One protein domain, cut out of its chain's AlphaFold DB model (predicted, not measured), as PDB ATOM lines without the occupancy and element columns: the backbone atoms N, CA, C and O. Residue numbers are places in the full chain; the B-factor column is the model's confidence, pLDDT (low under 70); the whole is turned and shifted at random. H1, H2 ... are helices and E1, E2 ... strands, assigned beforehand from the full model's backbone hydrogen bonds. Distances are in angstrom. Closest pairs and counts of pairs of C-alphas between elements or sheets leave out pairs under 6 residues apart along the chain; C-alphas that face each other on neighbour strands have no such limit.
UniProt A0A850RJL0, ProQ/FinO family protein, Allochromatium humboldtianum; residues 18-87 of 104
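Overview. This is residues 18 to 87 of the 104 residues of the protein "ProQ/FinO family protein" of Allochromatium humboldtianum (UniProt A0A850RJL0). A hairpin of two helices, H1 and H2, makes one end of the domain, with the short H3 turned crosswise beyond the last residues of H2; the long unnamed stretch of residues 18 to 36 loops over one side of these parts and then passes by the middle to reach H1. At the far side from H2 and H3, the last part of the fold is mostly loop, with a small antiparallel ribbon in which residues 74 to 75 pair with E1. The printed part has 70 residues, with three named helices and one named strand in the order H1, H2, H3, E1. The class is mostly helix, though under half of the residues, 28 of 70, are in named elements. The whole is compact, with a radius of gyration of the C-alphas of 11.6 A, and its C-alphas span 31 by 23 by 19 A.

Arrangement. Residues 18 to 36 hold no named element, and their C-alphas lie 3 to 14 A from the mean of all C-alphas. H1, residues 37 to 43, and H2, residues 48 to 59, touch and form a helical hairpin. Their lines stand at a shallow tilt of 23 degrees, opposite ways, and their closest C-alphas, those of Ile 42 and Pro 48, are 5.8 A apart. H3, residues 62 to 67, is close to H2 but not clearly touching; the closest C-alphas, those of Cys 59 and Leu 65, are 7.0 A apart. The lines of H2 and H3 are about perpendicular, at 81 degrees. H1 and H3 are apart. E1, residues 81 to 83, is apart from H1, H2 and H3. E1 pairs with no named strand, but residues 74 to 75 pair with it, antiparallel. In H1, H2 and H3 every O i to N i+4 pair is within hydrogen-bond range.

Along the chain. H1 begins at C-alpha 37 at (177.484, 147.468, 135.388) and is 9.7 A long from first to last C-alpha. H2, the longest helix, runs from Pro 48 to Cys 59 over 16.0 A. H3 runs from Gly 62 to Glu 67 over 8.8 A and ends at C-alpha 67 at (166.965, 141.368, 123.459). E1 measures 5.8 A and ends at C-alpha 83 at (174.538, 155.272, 127.298).

Size, cuts and confidence. The two C-alphas farthest apart, those of Gly 45 and Thr 87, are 32.5 A apart. The printed part has no cut. The links H1 to H2 and H2 to H3 are tight, and the link from H3 to E1, 13 residues, is long. The mean pLDDT of the printed part is 76.4; residues 69 to 73 and 78 to 87 are under 70, and E1 has a mean of 53.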
ATOM      1  N   VAL A  18     167.333 140.974 140.319       85.81
ATOM      2  CA  VAL A  18     165.966 141.449 140.036       85.81
ATOM      3  C   VAL A  18     165.275 141.945 141.302       85.81
ATOM      4  O   VAL A  18     164.539 142.923 141.237       85.81
ATOM      5  N   ALA A  19     165.525 141.312 142.450       85.06
ATOM      6  CA  ALA A  19     164.990 141.784 143.726       85.06
ATOM      7  C   ALA A  19     165.653 143.097 144.175       85.06
ATOM      8  O   ALA A  19     164.973 143.990 144.673       85.06
ATOM      9  N   LEU A  20     166.969 143.221 143.975       85.38
ATOM     10  CA  LEU A  20     167.739 144.407 144.361       85.38
ATOM     11  C   LEU A  20     167.536 145.581 143.395       85.38
ATOM     12  O   LEU A  20     167.428 146.727 143.824       85.38
ATOM     13  N   TYR A  21     167.472 145.300 142.094       85.88
ATOM     14  CA  TYR A  21     167.423 146.310 141.038       85.88
ATOM     15  C   TYR A  21     166.347 145.972 139.990       85.88
ATOM     16  O   TYR A  21     166.667 145.762 138.814       85.88
ATOM     17  N   PRO A  22     165.055 145.970 140.371       84.31
ATOM     18  CA  PRO A  22     163.951 145.619 139.469       84.31
ATOM     19  C   PRO A  22     163.784 146.596 138.296       84.31
ATOM     20  O   PRO A  22     163.178 146.262 137.280       84.31
ATOM     21  N   ALA A  23     164.322 147.815 138.412       80.50
ATOM     22  CA  ALA A  23     164.314 148.804 137.335       80.50
ATOM     23  C   ALA A  23     165.323 148.484 136.214       80.50
ATOM     24  O   ALA A  23     165.141 148.915 135.073       80.50
ATOM     25  N   CYS A  24     166.385 147.740 136.537       82.00
ATOM     26  CA  CYS A  24     167.461 147.385 135.614       82.00
ATOM     27  C   CYS A  24     167.339 145.931 135.129       82.00
ATOM     28  O   CYS A  24     167.456 145.657 133.933       82.00
ATOM     29  N   PHE A  25     167.057 145.003 136.046       84.75
ATOM     30  CA  PHE A  25     166.983 143.573 135.770       84.75
ATOM     31  C   PHE A  25     165.538 143.083 135.807       84.75
ATOM     32  O   PHE A  25     164.800 143.351 136.751       84.75
ATOM     33  N   ASP A  26     165.161 142.285 134.812       84.38
ATOM     34  CA  ASP A  26     163.848 141.648 134.740       84.38
ATOM     35  C   ASP A  26     164.010 140.229 134.178       84.38
ATOM     36  O   ASP A  26     164.645 140.002 133.146       84.38
ATOM     37  N   TRP A  27     163.437 139.245 134.872       80.88
ATOM     38  CA  TRP A  27     163.466 137.846 134.450       80.88
ATOM     39  C   TRP A  27     162.585 137.555 133.231       80.88
ATOM     40  O   TRP A  27     162.875 136.611 132.490       80.88
ATOM     41  N   LYS A  28     161.503 138.318 133.050       81.69
ATOM     42  CA  LYS A  28     160.526 138.162 131.964       81.69
ATOM     43  C   LYS A  28     160.925 138.965 130.733       81.69
ATOM     44  O   LYS A  28     160.790 138.458 129.623       81.69
ATOM     45  N   ARG A  29     161.406 140.197 130.924       79.94
ATOM     46  CA  ARG A  29     161.833 141.098 129.842       79.94
ATOM     47  C   ARG A  29     163.254 141.613 130.076       79.94
ATOM     48  O   ARG A  29     163.422 142.770 130.459       79.94
ATOM     49  N   PRO A  30     164.274 140.767 129.863       80.44
ATOM     50  CA  PRO A  30     165.653 141.173 130.065       80.44
ATOM     51  C   PRO A  30     166.016 142.335 129.139       80.44
ATOM     52  O   PRO A  30     165.800 142.261 127.937       80.44
ATOM     53  N   ARG A  31     166.580 143.403 129.699       79.94
ATOM     54  CA  ARG A  31     166.993 144.590 128.940       79.94
ATOM     55  C   ARG A  31     168.517 144.632 128.793       79.94
ATOM     56  O   ARG A  31     169.205 144.109 129.674       79.94
ATOM     57  N   PRO A  32     169.059 145.239 127.722       80.62
ATOM     58  CA  PRO A  32     170.499 145.385 127.560       80.62
ATOM     59  C   PRO A  32     171.083 146.185 128.724       80.62
ATOM     60  O   PRO A  32     170.624 147.287 129.026       80.62
ATOM     61  N   LEU A  33     172.100 145.633 129.378       82.56
ATOM     62  CA  LEU A  33     172.741 146.282 130.517       82.56
ATOM     63  C   LEU A  33     173.836 147.250 130.053       82.56
ATOM     64  O   LEU A  33     174.475 147.050 129.007       82.56
ATOM     65  N   LYS A  34     174.072 148.289 130.860       79.88
ATOM     66  CA  LYS A  34     175.241 149.172 130.740       79.88
ATOM     67  C   LYS A  34     176.534 148.344 130.771       79.88
ATOM     68  O   LYS A  34     176.670 147.400 131.548       79.88
ATOM     69  N   ILE A  35     177.492 148.698 129.916       76.56
ATOM     70  CA  ILE A  35     178.846 148.128 129.967       76.56
ATOM     71  C   ILE A  35     179.521 148.628 131.247       76.56
ATOM     72  O   ILE A  35     179.464 149.822 131.537       76.56
ATOM     73  N   GLY A  36     180.128 147.725 132.015       79.62
ATOM     74  CA  GLY A  36     180.701 148.064 133.319       79.62
ATOM     75  C   GLY A  36     179.683 148.099 134.465       79.62
ATOM     76  O   GLY A  36     179.985 148.640 135.520       79.62
ATOM     77  N   ILE A  37     178.471 147.546 134.293       83.62
ATOM     78  CA  ILE A  37     177.484 147.468 135.388       83.62
ATOM     79  C   ILE A  37     177.959 146.603 136.568       83.62
ATOM     80  O   ILE A  37     177.459 146.729 137.680       83.62
ATOM     81  N   ASP A  38     178.925 145.718 136.332       82.50
ATOM     82  CA  ASP A  38     179.631 144.988 137.377       82.50
ATOM     83  C   ASP A  38     180.429 145.922 138.293       82.50
ATOM     84  O   ASP A  38     180.397 145.722 139.504       82.50
ATOM     85  N   LEU A  39     181.068 146.960 137.745       82.06
ATOM     86  CA  LEU A  39     181.757 147.986 138.534       82.06
ATOM     87  C   LEU A  39     180.763 148.799 139.367       82.06
ATOM     88  O   LEU A  39     180.964 148.923 140.569       82.06
ATOM     89  N   ASP A  40     179.654 149.243 138.764       83.12
ATOM     90  CA  ASP A  40     178.595 149.977 139.477       83.12
ATOM     91  C   ASP A  40     178.040 149.143 140.660       83.12
ATOM     92  O   ASP A  40     177.757 149.665 141.739       83.12
ATOM     93  N   LEU A  41     177.892 147.823 140.483       85.44
ATOM     94  CA  LEU A  41     177.460 146.906 141.546       85.44
ATOM     95  C   LEU A  41     178.518 146.747 142.648       85.44
ATOM     96  O   LEU A  41     178.164 146.643 143.821       85.44
ATOM     97  N   ILE A  42     179.801 146.722 142.292       84.81
ATOM     98  CA  ILE A  42     180.900 146.660 143.264       84.81
ATOM     99  C   ILE A  42     180.976 147.964 144.068       84.81
ATOM    100  O   ILE A  42     181.102 147.914 145.289       84.81
ATOM    101  N   GLU A  43     180.827 149.119 143.416       81.38
ATOM    102  CA  GLU A  43     180.751 150.430 144.080       81.38
ATOM    103  C   GLU A  43     179.534 150.542 145.007       81.38
ATOM    104  O   GLU A  43     179.619 151.160 146.067       81.38
ATOM    105  N   ALA A  44     178.423 149.879 144.668       81.81
ATOM    106  CA  ALA A  44     177.258 149.763 145.543       81.81
ATOM    107  C   ALA A  44     177.494 148.870 146.783       81.81
ATOM    108  O   ALA A  44     176.598 148.737 147.617       81.81
ATOM    109  N   GLY A  45     178.681 148.266 146.922       84.25
ATOM    110  CA  GLY A  45     179.083 147.460 148.075       84.25
ATOM    111  C   GLY A  45     178.894 145.954 147.895       84.25
ATOM    112  O   GLY A  45     179.026 145.202 148.862       84.25
ATOM    113  N   HIS A  46     178.592 145.480 146.681       87.06
ATOM    114  CA  HIS A  46     178.423 144.048 146.426       87.06
ATOM    115  C   HIS A  46     179.754 143.350 146.156       87.06
ATOM    116  O   HIS A  46     180.653 143.882 145.509       87.06
ATOM    117  N   ALA A  47     179.867 142.097 146.599       86.62
ATOM    118  CA  ALA A  47     181.078 141.317 146.381       86.62
ATOM    119  C   ALA A  47     181.304 141.039 144.875       86.62
ATOM    120  O   ALA A  47     180.416 140.482 144.215       86.62
ATOM    121  N   PRO A  48     182.502 141.312 144.324       83.88
ATOM    122  CA  PRO A  48     182.781 141.190 142.888       83.88
ATOM    123  C   PRO A  48     182.533 139.777 142.346       83.88
ATOM    124  O   PRO A  48     181.992 139.598 141.256       83.88
ATOM    125  N   GLN A  49     182.864 138.750 143.131       85.12
ATOM    126  CA  GLN A  49     182.661 137.347 142.757       85.12
ATOM    127  C   GLN A  49     181.170 137.001 142.604       85.12
ATOM    128  O   GLN A  49     180.772 136.325 141.649       85.12
ATOM    129  N   ALA A  50     180.336 137.494 143.523       86.50
ATOM    130  CA  ALA A  50     178.893 137.290 143.509       86.50
ATOM    131  C   ALA A  50     178.236 138.028 142.332       86.50
ATOM    132  O   ALA A  50     177.396 137.459 141.626       86.50
ATOM    133  N   VAL A  51     178.682 139.260 142.069       88.06
ATOM    134  CA  VAL A  51     178.260 140.087 140.932       88.06
ATOM    135  C   VAL A  51     178.573 139.395 139.608       88.06
ATOM    136  O   VAL A  51     177.656 139.110 138.836       88.06
ATOM    137  N   GLN A  52     179.838 139.033 139.368       85.69
ATOM    138  CA  GLN A  52     180.255 138.393 138.119       85.69
ATOM    139  C   GLN A  52     179.503 137.087 137.864       85.69
ATOM    140  O   GLN A  52     179.082 136.814 136.739       85.69
ATOM    141  N   ARG A  53     179.286 136.272 138.901       86.62
ATOM    142  CA  ARG A  53     178.575 134.997 138.756       86.62
ATOM    143  C   ARG A  53     177.093 135.187 138.438       86.62
ATOM    144  O   ARG A  53     176.541 134.461 137.602       86.62
ATOM    145  N   SER A  54     176.464 136.171 139.072       87.25
ATOM    146  CA  SER A  54     175.054 136.505 138.856       87.25
ATOM    147  C   SER A  54     174.845 137.089 137.461       87.25
ATOM    148  O   SER A  54     173.997 136.590 136.719       87.25
ATOM    149  N   LEU A  55     175.697 138.037 137.053       85.81
ATOM    150  CA  LEU A  55     175.693 138.628 135.715       85.81
ATOM    151  C   LEU A  55     175.972 137.594 134.631       85.81
ATOM    152  O   LEU A  55     175.213 137.507 133.674       85.81
ATOM    153  N   ARG A  56     176.993 136.744 134.793       85.75
ATOM    154  CA  ARG A  56     177.295 135.684 133.821       85.75
ATOM    155  C   ARG A  56     176.087 134.789 133.590       85.75
ATOM    156  O   ARG A  56     175.765 134.467 132.452       85.75
ATOM    157  N   SER A  57     175.400 134.415 134.664       84.81
ATOM    158  CA  SER A  57     174.224 133.559 134.563       84.81
ATOM    159  C   SER A  57     173.008 134.279 133.974       84.81
ATOM    160  O   SER A  57     172.198 133.641 133.311       84.81
ATOM    161  N   TYR A  58     172.863 135.583 134.219       84.69
ATOM    162  CA  TYR A  58     171.810 136.412 133.631       84.69
ATOM    163  C   TYR A  58     172.047 136.612 132.124       84.69
ATOM    164  O   TYR A  58     171.169 136.303 131.319       84.69
ATOM    165  N   CYS A  59     173.262 137.011 131.740       82.38
ATOM    166  CA  CYS A  59     173.659 137.265 130.358       82.38
ATOM    167  C   CYS A  59     173.722 135.997 129.495       82.38
ATOM    168  O   CYS A  59     173.483 136.063 128.293       82.38
ATOM    169  N   ALA A  60     173.998 134.829 130.086       82.50
ATOM    170  CA  ALA A  60     173.998 133.550 129.372       82.50
ATOM    171  C   ALA A  60     172.591 133.066 128.966       82.50
ATOM    172  O   ALA A  60     172.462 132.070 128.254       82.50
ATOM    173  N   ARG A  61     171.513 133.727 129.412       83.12
ATOM    174  CA  ARG A  61     170.141 133.324 129.068       83.12
ATOM    175  C   ARG A  61     169.830 133.676 127.617       83.12
ATOM    176  O   ARG A  61     169.956 134.824 127.204       83.12
ATOM    177  N   GLY A  62     169.262 132.724 126.878       78.00
ATOM    178  CA  GLY A  62     168.823 132.960 125.496       78.00
ATOM    179  C   GLY A  62     167.792 134.090 125.349       78.00
ATOM    180  O   GLY A  62     167.762 134.749 124.318       78.00
ATOM    181  N   CYS A  63     166.975 134.356 126.377       79.31
ATOM    182  CA  CYS A  63     166.049 135.499 126.378       79.31
ATOM    183  C   CYS A  63     166.795 136.841 126.406       79.31
ATOM    184  O   CYS A  63     166.401 137.754 125.696       79.31
ATOM    185  N   TYR A  64     167.886 136.937 127.172       82.56
ATOM    186  CA  TYR A  64     168.727 138.132 127.221       82.56
ATOM    187  C   TYR A  64     169.422 138.357 125.875       82.56
ATOM    188  O   TYR A  64     169.324 139.435 125.305       82.56
ATOM    189  N   LEU A  65     170.022 137.309 125.298       78.44
ATOM    190  CA  LEU A  65     170.682 137.391 123.988       78.44
ATOM    191  C   LEU A  65     169.734 137.822 122.855       78.44
ATOM    192  O   LEU A  65     170.157 138.527 121.947       78.44
ATOM    193  N   LYS A  66     168.450 137.437 122.907       78.81
ATOM    194  CA  LYS A  66     167.436 137.861 121.920       78.81
ATOM    195  C   LYS A  66     167.106 139.356 121.984       78.81
ATOM    196  O   LYS A  66     166.719 139.916 120.957       78.81
ATOM    197  N   GLU A  67     167.240 139.954 123.166       73.88
ATOM    198  CA  GLU A  67     166.965 141.368 123.459       73.88
ATOM    199  C   GLU A  67     168.201 142.258 123.247       73.88
ATOM    200  O   GLU A  67     168.066 143.466 123.050       73.88
ATOM    201  N   ILE A  68     169.411 141.682 123.193       70.69
ATOM    202  CA  ILE A  68     170.615 142.383 122.716       70.69
ATOM    203  C   ILE A  68     170.518 142.545 121.192       70.69
ATOM    204  O   ILE A  68     171.099 141.789 120.415       70.69
ATOM    205  N   ARG A  69     169.749 143.540 120.750       66.88
ATOM    206  CA  ARG A  69     169.680 143.982 119.353       66.88
ATOM    207  C   ARG A  69     170.261 145.386 119.228       66.88
ATOM    208  O   ARG A  69     170.127 146.208 120.135       66.88
ATOM    209  N   ALA A  70     170.910 145.649 118.096       51.31
ATOM    210  CA  ALA A  70     171.474 146.956 117.783       51.31
ATOM    211  C   ALA A  70     170.394 148.049 117.885       51.31
ATOM    212  O   ALA A  70     169.310 147.903 117.323       51.31
ATOM    213  N   GLY A  71     170.689 149.119 118.628       57.12
ATOM    214  CA  GLY A  71     169.779 150.251 118.844       57.12
ATOM    215  C   GLY A  71     168.954 150.207 120.135       57.12
ATOM    216  O   GLY A  71     168.280 151.187 120.445       57.12
ATOM    217  N   ALA A  72     169.013 149.129 120.922       63.62
ATOM    218  CA  ALA A  72     168.339 149.095 122.218       63.62
ATOM    219  C   ALA A  72     169.132 149.900 123.277       63.62
ATOM    220  O   ALA A  72     170.337 149.678 123.431       63.62
ATOM    221  N   PRO A  73     168.497 150.836 124.014       65.38
ATOM    222  CA  PRO A  73     169.182 151.640 125.023       65.38
ATOM    223  C   PRO A  73     169.653 150.756 126.181       65.38
ATOM    224  O   PRO A  73     168.883 149.955 126.717       65.38
ATOM    225  N   ARG A  74     170.923 150.909 126.577       74.62
ATOM    226  CA  ARG A  74     171.477 150.183 127.721       74.62
ATOM    227  C   ARG A  74     171.020 150.849 129.015       74.62
ATOM    228  O   ARG A  74     171.183 152.057 129.194       74.62
ATOM    229  N   ILE A  75     170.468 150.057 129.924       76.06
ATOM    230  CA  ILE A  75     169.970 150.553 131.208       76.06
ATOM    231  C   ILE A  75     171.052 150.377 132.270       76.06
ATOM    232  O   ILE A  75     171.681 149.321 132.368       76.06
ATOM    233  N   GLY A  76     171.298 151.441 133.034       76.69
ATOM    234  CA  GLY A  76     172.200 151.426 134.180       76.69
ATOM    235  C   GLY A  76     171.532 150.889 135.442       76.69
ATOM    236  O   GLY A  76     170.328 150.635 135.479       76.69
ATOM    237  N   LEU A  77     172.323 150.752 136.503       72.38
ATOM    238  CA  LEU A  77     171.896 150.151 137.767       72.38
ATOM    239  C   LEU A  77     170.656 150.829 138.390       72.38
ATOM    240  O   LEU A  77     169.809 150.155 138.969       72.38
ATOM    241  N   GLN A  78     170.504 152.141 138.186       66.75
ATOM    242  CA  GLN A  78     169.401 152.947 138.725       66.75
ATOM    243  C   GLN A  78     168.169 153.032 137.811       66.75
ATOM    244  O   GLN A  78     167.286 153.856 138.032       66.75
ATOM    245  N   GLY A  79     168.106 152.233 136.741       60.09
ATOM    246  CA  GLY A  79     167.028 152.338 135.750       60.09
ATOM    247  C   GLY A  79     167.150 153.558 134.829       60.09
ATOM    248  O   GLY A  79     166.295 153.771 133.970       60.09
ATOM    249  N   THR A  80     168.215 154.348 134.969       57.75
ATOM    250  CA  THR A  80     168.529 155.466 134.083       57.75
ATOM    251  C   THR A  80     169.218 154.973 132.805       57.75
ATOM    252  O   THR A  80     170.068 154.077 132.863       57.75
ATOM    253  N   PRO A  81     168.877 155.529 131.629       58.03
ATOM    254  CA  PRO A  81     169.621 155.272 130.404       58.03
ATOM    255  C   PRO A  81     170.981 155.974 130.508       58.03
ATOM    256  O   PRO A  81     171.055 157.197 130.460       58.03
ATOM    257  N   VAL A  82     172.055 155.205 130.711       52.19
ATOM    258  CA  VAL A  82     173.400 155.772 130.941       52.19
ATOM    259  C   VAL A  82     174.173 155.949 129.633       52.19
ATOM    260  O   VAL A  82     174.987 156.861 129.524       52.19
ATOM    261  N   SER A  83     173.918 155.121 128.617       48.25
ATOM    262  CA  SER A  83     174.538 155.272 127.298       48.25
ATOM    263  C   SER A  83     173.695 154.655 126.179       48.25
ATOM    264  O   SER A  83     173.020 153.638 126.353       48.25
ATOM    265  N   VAL A  84     173.729 155.286 125.004       47.88
ATOM    266  CA  VAL A  84     173.147 154.751 123.765       47.88
ATOM    267  C   VAL A  84     174.183 153.816 123.134       47.88
ATOM    268  O   VAL A  84     175.363 154.163 123.093       47.88
ATOM    269  N   VAL A  85     173.782 152.625 122.671       49.28
ATOM    270  CA  VAL A  85     174.680 151.715 121.934       49.28
ATOM    271  C   VAL A  85     175.136 152.427 120.663       49.28
ATOM    272  O   VAL A  85     174.344 152.589 119.736       49.28
ATOM    273  N   SER A  86     176.388 152.881 120.631       44.00
ATOM    274  CA  SER A  86     176.979 153.461 119.425       44.00
ATOM    275  C   SER A  86     177.145 152.368 118.367       44.00
ATOM    276  O   SER A  86     177.484 151.226 118.684       44.00
ATOM    277  N   THR A  87     176.885 152.719 117.109       44.75
ATOM    278  CA  THR A  87     176.804 151.846 115.922       44.75
ATOM    279  C   THR A  87     178.013 150.931 115.686       44.75
ATOM    280  O   THR A  87     177.883 149.941 114.971       44.75
TER     281      THR A  87